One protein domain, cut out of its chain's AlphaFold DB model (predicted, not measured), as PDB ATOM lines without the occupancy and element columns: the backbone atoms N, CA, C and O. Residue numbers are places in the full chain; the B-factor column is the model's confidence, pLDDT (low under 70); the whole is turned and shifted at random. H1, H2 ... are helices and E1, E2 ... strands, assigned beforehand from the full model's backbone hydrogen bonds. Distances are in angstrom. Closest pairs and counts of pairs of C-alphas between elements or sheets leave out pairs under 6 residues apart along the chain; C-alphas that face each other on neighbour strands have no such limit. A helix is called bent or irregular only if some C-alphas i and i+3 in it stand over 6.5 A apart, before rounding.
ATOM      1  N   ILE A 101     -36.816 438.721 -42.561       77.06
ATOM      2  CA  ILE A 101     -36.168 438.571 -43.864       77.06
ATOM      3  C   ILE A 101     -34.903 439.442 -43.961       77.06
ATOM      4  O   ILE A 101     -34.973 440.658 -43.812       77.06
ATOM      5  N   PRO A 102     -33.708 438.854 -44.163       77.25
ATOM      6  CA  PRO A 102     -32.510 439.647 -44.419       77.25
ATOM      7  C   PRO A 102     -32.540 440.254 -45.838       77.25
ATOM      8  O   PRO A 102     -33.156 439.664 -46.728       77.25
ATOM      9  N   PRO A 103     -31.817 441.363 -46.093       78.94
ATOM     10  CA  PRO A 103     -31.763 442.028 -47.401       78.94
ATOM     11  C   PRO A 103     -31.487 441.099 -48.589       78.94
ATOM     12  O   PRO A 103     -32.152 441.182 -49.615       78.94
ATOM     13  N   GLU A 104     -30.546 440.164 -48.450       77.38
ATOM     14  CA  GLU A 104     -30.211 439.200 -49.510       77.38
ATOM     15  C   GLU A 104     -31.370 438.254 -49.831       77.38
ATOM     16  O   GLU A 104     -31.664 437.994 -50.995       77.38
ATOM     17  N   ALA A 105     -32.071 437.777 -48.802       78.69
ATOM     18  CA  ALA A 105     -33.248 436.943 -48.995       78.69
ATOM     19  C   ALA A 105     -34.398 437.730 -49.627       78.69
ATOM     20  O   ALA A 105     -35.152 437.154 -50.403       78.69
ATOM     21  N   TYR A 106     -34.517 439.025 -49.316       86.44
ATOM     22  CA  TYR A 106     -35.489 439.897 -49.964       86.44
ATOM     23  C   TYR A 106     -35.173 440.078 -51.449       86.44
ATOM     24  O   TYR A 106     -36.062 439.886 -52.268       86.44
ATOM     25  N   ARG A 107     -33.909 440.347 -51.818       88.44
ATOM     26  CA  ARG A 107     -33.493 440.446 -53.232       88.44
ATOM     27  C   ARG A 107     -33.905 439.226 -54.046       88.44
ATOM     28  O   ARG A 107     -34.444 439.383 -55.133       88.44
ATOM     29  N   ALA A 108     -33.701 438.028 -53.497       86.06
ATOM     30  CA  ALA A 108     -34.039 436.776 -54.170       86.06
ATOM     31  C   ALA A 108     -35.539 436.638 -54.488       86.06
ATOM     32  O   ALA A 108     -35.908 435.943 -55.431       86.06
ATOM     33  N   ILE A 109     -36.404 437.295 -53.712       88.94
ATOM     34  CA  ILE A 109     -37.860 437.219 -53.874       88.94
ATOM     35  C   ILE A 109     -38.484 438.539 -54.333       88.94
ATOM     36  O   ILE A 109     -39.703 438.604 -54.446       88.94
ATOM     37  N   ALA A 110     -37.691 439.584 -54.587       87.25
ATOM     38  CA  ALA A 110     -38.187 440.947 -54.784       87.25
ATOM     39  C   ALA A 110     -39.188 441.044 -55.946       87.25
ATOM     40  O   ALA A 110     -40.194 441.730 -55.828       87.25
ATOM     41  N   GLN A 111     -38.977 440.273 -57.018       88.31
ATOM     42  CA  GLN A 111     -39.902 440.185 -58.158       88.31
ATOM     43  C   GLN A 111     -41.305 439.655 -57.796       88.31
ATOM     44  O   GLN A 111     -42.250 439.849 -58.551       88.31
ATOM     45  N   HIS A 112     -41.441 438.976 -56.655       90.56
ATOM     46  CA  HIS A 112     -42.700 438.442 -56.142       90.56
ATOM     47  C   HIS A 112     -43.334 439.348 -55.080       90.56
ATOM     48  O   HIS A 112     -44.388 439.011 -54.548       90.56
ATOM     49  N   VAL A 113     -42.712 440.475 -54.727       90.75
ATOM     50  CA  VAL A 113     -43.239 441.404 -53.725       90.75
ATOM     51  C   VAL A 113     -43.730 442.660 -54.430       90.75
ATOM     52  O   VAL A 113     -42.981 443.335 -55.127       90.75
ATOM     53  N   THR A 114     -45.004 442.977 -54.238       88.38
ATOM     54  CA  THR A 114     -45.681 444.125 -54.858       88.38
ATOM     55  C   THR A 114     -46.403 444.949 -53.793       88.38
ATOM     56  O   THR A 114     -46.402 444.583 -52.618       88.38
ATOM     57  N   GLU A 115     -47.059 446.040 -54.193       85.12
ATOM     58  CA  GLU A 115     -47.953 446.802 -53.307       85.12
ATOM     59  C   GLU A 115     -49.142 445.977 -52.794       85.12
ATOM     60  O   GLU A 115     -49.559 446.158 -51.653       85.12
ATOM     61  N   GLU A 116     -49.643 445.025 -53.585       85.94
ATOM     62  CA  GLU A 116     -50.733 444.119 -53.185       85.94
ATOM     63  C   GLU A 116     -50.268 443.039 -52.194       85.94
ATOM     64  O   GLU A 116     -51.077 442.402 -51.519       85.94
ATOM     65  N   GLY A 117     -48.951 442.853 -52.087       88.62
ATOM     66  CA  GLY A 117     -48.290 441.952 -51.156       88.62
ATOM     67  C   GLY A 117     -47.417 440.900 -51.830       88.62
ATOM     68  O   GLY A 117     -46.892 441.110 -52.931       88.62
ATOM     69  N   VAL A 118     -47.206 439.780 -51.132       91.62
ATOM     70  CA  VAL A 118     -46.349 438.684 -51.611       91.62
ATOM     71  C   VAL A 118     -47.147 437.804 -52.563       91.62
ATOM     72  O   VAL A 118     -48.092 437.140 -52.152       91.62
ATOM     73  N   HIS A 119     -46.751 437.773 -53.828       91.94
ATOM     74  CA  HIS A 119     -47.312 436.887 -54.834       91.94
ATOM     75  C   HIS A 119     -46.725 435.486 -54.693       91.94
ATOM     76  O   HIS A 119     -45.522 435.274 -54.858       91.94
ATOM     77  N   PHE A 120     -47.586 434.510 -54.427       90.19
ATOM     78  CA  PHE A 120     -47.213 433.107 -54.321       90.19
ATOM     79  C   PHE A 120     -48.183 432.256 -55.139       90.19
ATOM     80  O   PHE A 120     -49.395 432.392 -54.999       90.19
ATOM     81  N   ASP A 121     -47.649 431.424 -56.039       86.06
ATOM     82  CA  ASP A 121     -48.424 430.582 -56.967       86.06
ATOM     83  C   ASP A 121     -49.539 431.346 -57.722       86.06
ATOM     84  O   ASP A 121     -50.644 430.853 -57.938       86.06
ATOM     85  N   GLY A 122     -49.238 432.586 -58.129       82.88
ATOM     86  CA  GLY A 122     -50.150 433.446 -58.892       82.88
ATOM     87  C   GLY A 122     -51.230 434.146 -58.063       82.88
ATOM     88  O   GLY A 122     -52.095 434.794 -58.642       82.88
ATOM     89  N   GLN A 123     -51.189 434.037 -56.731       88.56
ATOM     90  CA  GLN A 123     -52.126 434.700 -55.823       88.56
ATOM     91  C   GLN A 123     -51.403 435.729 -54.939       88.56
ATOM     92  O   GLN A 123     -50.361 435.397 -54.360       88.56
ATOM     93  N   PRO A 124     -51.930 436.959 -54.795       92.94
ATOM     94  CA  PRO A 124     -51.381 437.935 -53.863       92.94
ATOM     95  C   PRO A 124     -51.772 437.585 -52.421       92.94
ATOM     96  O   PRO A 124     -52.936 437.334 -52.110       92.94
ATOM     97  N   ILE A 125     -50.789 437.596 -51.520       92.00
ATOM     98  CA  ILE A 125     -50.981 437.506 -50.070       92.00
ATOM     99  C   ILE A 125     -50.740 438.904 -49.479       92.00
ATOM    100  O   ILE A 125     -49.581 439.336 -49.414       92.00
ATOM    101  N   PRO A 126     -51.792 439.612 -49.024       92.50
ATOM    102  CA  PRO A 126     -51.664 440.958 -48.468       92.50
ATOM    103  C   PRO A 126     -50.744 441.015 -47.249       92.50
ATOM    104  O   PRO A 126     -50.837 440.149 -46.375       92.50
ATOM    105  N   LEU A 127     -49.909 442.060 -47.162       87.81
ATOM    106  CA  LEU A 127     -48.971 442.320 -46.056       87.81
ATOM    107  C   LEU A 127     -49.700 442.779 -44.783       87.81
ATOM    108  O   LEU A 127     -49.580 443.924 -44.352       87.81
ATOM    109  N   THR A 128     -50.464 441.877 -44.172       88.12
ATOM    110  CA  THR A 128     -51.176 442.110 -42.910       88.12
ATOM    111  C   THR A 128     -50.683 441.164 -41.821       88.12
ATOM    112  O   THR A 128     -50.170 440.076 -42.096       88.12
ATOM    113  N   GLN A 129     -50.875 441.556 -40.559       81.69
ATOM    114  CA  GLN A 129     -50.491 440.732 -39.408       81.69
ATOM    115  C   GLN A 129     -51.211 439.373 -39.401       81.69
ATOM    116  O   GLN A 129     -50.609 438.356 -39.060       81.69
ATOM    117  N   GLU A 130     -52.470 439.342 -39.837       87.88
ATOM    118  CA  GLU A 130     -53.298 438.131 -39.964       87.88
ATOM    119  C   GLU A 130     -52.709 437.122 -40.957       87.88
ATOM    120  O   GLU A 130     -52.861 435.914 -40.793       87.88
ATOM    121  N   ASN A 131     -51.998 437.613 -41.973       89.06
ATOM    122  CA  ASN A 131     -51.348 436.786 -42.981       89.06
ATOM    123  C   ASN A 131     -49.887 436.459 -42.641       89.06
ATOM    124  O   ASN A 131     -49.239 435.781 -43.433       89.06
ATOM    125  N   SER A 132     -49.355 436.897 -41.493       84.19
ATOM    126  CA  SER A 132     -47.927 436.770 -41.143       84.19
ATOM    127  C   SER A 132     -47.378 435.342 -41.279       84.19
ATOM    128  O   SER A 132     -46.322 435.150 -41.883       84.19
ATOM    129  N   GLU A 133     -48.111 434.325 -40.815       84.00
ATOM    130  CA  GLU A 133     -47.715 432.915 -40.957       84.00
ATOM    131  C   GLU A 133     -47.693 432.457 -42.424       84.00
ATOM    132  O   GLU A 133     -46.731 431.826 -42.871       84.00
ATOM    133  N   LYS A 134     -48.717 432.826 -43.207       88.12
ATOM    134  CA  LYS A 134     -48.803 432.508 -44.643       88.12
ATOM    135  C   LYS A 134     -47.695 433.194 -45.434       88.12
ATOM    136  O   LYS A 134     -47.076 432.573 -46.292       88.12
ATOM    137  N   ILE A 135     -47.415 434.454 -45.115       89.12
ATOM    138  CA  ILE A 135     -46.327 435.240 -45.694       89.12
ATOM    139  C   ILE A 135     -44.985 434.586 -45.373       89.12
ATOM    140  O   ILE A 135     -44.170 434.398 -46.271       89.12
ATOM    141  N   ALA A 136     -44.750 434.199 -44.117       84.94
ATOM    142  CA  ALA A 136     -43.512 433.534 -43.724       84.94
ATOM    143  C   ALA A 136     -43.309 432.209 -44.480       84.94
ATOM    144  O   ALA A 136     -42.203 431.949 -44.960       84.94
ATOM    145  N   ALA A 137     -44.370 431.411 -44.643       87.38
ATOM    146  CA  ALA A 137     -44.336 430.174 -45.420       87.38
ATOM    147  C   ALA A 137     -44.058 430.430 -46.913       87.38
ATOM    148  O   ALA A 137     -43.156 429.810 -47.481       87.38
ATOM    149  N   ALA A 138     -44.764 431.382 -47.527       88.75
ATOM    150  CA  ALA A 138     -44.569 431.764 -48.925       88.75
ATOM    151  C   ALA A 138     -43.142 432.272 -49.181       88.75
ATOM    152  O   ALA A 138     -42.476 431.813 -50.104       88.75
ATOM    153  N   VAL A 139     -42.627 433.154 -48.319       87.38
ATOM    154  CA  VAL A 139     -41.243 433.652 -48.379       87.38
ATOM    155  C   VAL A 139     -40.240 432.506 -48.260       87.38
ATOM    156  O   VAL A 139     -39.273 432.459 -49.020       87.38
ATOM    157  N   ALA A 140     -40.439 431.574 -47.324       86.25
ATOM    158  CA  ALA A 140     -39.547 430.431 -47.162       86.25
ATOM    159  C   ALA A 140     -39.510 429.556 -48.424       86.25
ATOM    160  O   ALA A 140     -38.435 429.123 -48.838       86.25
ATOM    161  N   GLU A 141     -40.661 429.335 -49.056       88.88
ATOM    162  CA  GLU A 141     -40.763 428.520 -50.263       88.88
ATOM    163  C   GLU A 141     -40.197 429.232 -51.499       88.88
ATOM    164  O   GLU A 141     -39.392 428.651 -52.227       88.88
ATOM    165  N   LEU A 142     -40.502 430.520 -51.689       88.06
ATOM    166  CA  LEU A 142     -39.906 431.344 -52.748       88.06
ATOM    167  C   LEU A 142     -38.378 431.373 -52.649       88.06
ATOM    168  O   LEU A 142     -37.690 431.258 -53.661       88.06
ATOM    169  N   ARG A 143     -37.827 431.443 -51.433       85.62
ATOM    170  CA  ARG A 143     -36.375 431.374 -51.216       85.62
ATOM    171  C   ARG A 143     -35.782 430.033 -51.632       85.62
ATOM    172  O   ARG A 143     -34.726 430.017 -52.260       85.62
ATOM    173  N   LYS A 144     -36.432 428.910 -51.303       84.94
ATOM    174  CA  LYS A 144     -35.974 427.583 -51.753       84.94
ATOM    175  C   LYS A 144     -35.967 427.494 -53.279       84.94
ATOM    176  O   LYS A 144     -34.978 427.033 -53.847       84.94
ATOM    177  N   ARG A 145     -37.028 427.990 -53.930       84.06
ATOM    178  CA  ARG A 145     -37.153 428.033 -55.397       84.06
ATOM    179  C   ARG A 145     -36.066 428.905 -56.034       84.06
ATOM    180  O   ARG A 145     -35.438 428.472 -56.989       84.06
ATOM    181  N   ALA A 146     -35.775 430.068 -55.453       76.44
ATOM    182  CA  ALA A 146     -34.725 430.971 -55.927       76.44
ATOM    183  C   ALA A 146     -33.292 430.432 -55.719       76.44
ATOM    184  O   ALA A 146     -32.371 430.874 -56.395       76.44
ATOM    185  N   THR A 147     -33.087 429.478 -54.803       65.94
ATOM    186  CA  THR A 147     -31.759 428.901 -54.502       65.94
ATOM    187  C   THR A 147     -31.410 427.700 -55.408       65.94
ATOM    188  O   THR A 147     -30.324 427.138 -55.300       65.94
ATOM    189  N   SER A 148     -32.289 427.300 -56.333       46.72
ATOM    190  CA  SER A 148     -32.048 426.185 -57.266       46.72
ATOM    191  C   SER A 148     -31.929 426.671 -58.721       46.72
ATOM    192  O   SER A 148     -32.793 427.410 -59.178       46.72
TER     193      SER A 148
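This is residues 101 to 148 of the 214 residues of an uncharacterized protein of Acidobacteriia bacterium (UniProt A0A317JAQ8). A short helix, H1, leads into a small two-stranded hairpin, E1 and E2, and both pack on one long helix, H2: the hairpin along its residues 131 to 142, H1 set about perpendicular to it near its last turns. The 48 printed residues hold two named helices and two named strands, in the order H1, E1, E2, H2, with the strands antiparallel. The class is mostly helix. The whole is compact, with a radius of gyration of the C-alphas of 9.9 A and spans of 28 by 20 by 16 A.

H1, residues 103 to 112, touches H2, residues 129 to 146, with residues 139 to 146 of H2 alone; their closest C-alphas, of Ala 108 and Ala 146, are 6.1 A apart. Their lines stand about perpendicular, at 85 degrees. The C-alphas of His 112 and His 119 are the closest of H1 and E1, residues 117 to 120, at 5.0 A. E1 and E2, residues 123 to 125, form a hairpin, with N 118 and O 125 at 3.0 A and N 120 and O 123 at 2.9 A, within hydrogen-bond range. H1 and E2 are apart. The closest C-alphas of E1 and H2 are those of Phe 120 and Ala 138, at 6.2 A; those of E2 and H2 are Ile 125 and Ile 135, at 6.8 A. O i to N i+4 pairs are within range in 3 of 6 for H1 and 12 of 14 for H2.

H1 begins at C-alpha 103, (-31.763, 442.028, -47.401), and is 14.5 A long. It is irregular, with C-alphas 108 and 111 at 7.9 A. E1 is 9.5 A long and E2 6.5 A. H2, 24.8 A long, is irregular too, with C-alphas 130 and 133 at 7.7 A, has a kink of 30 degrees near residue 136, and ends at C-alpha 146, (-34.725, 430.971, -55.927).

The C-alphas farthest apart, of Glu 130 and Ser 148, are 29.9 A apart. The printed part has no cut, and its three links are tight. Residues 147 to 148 have pLDDT under 70.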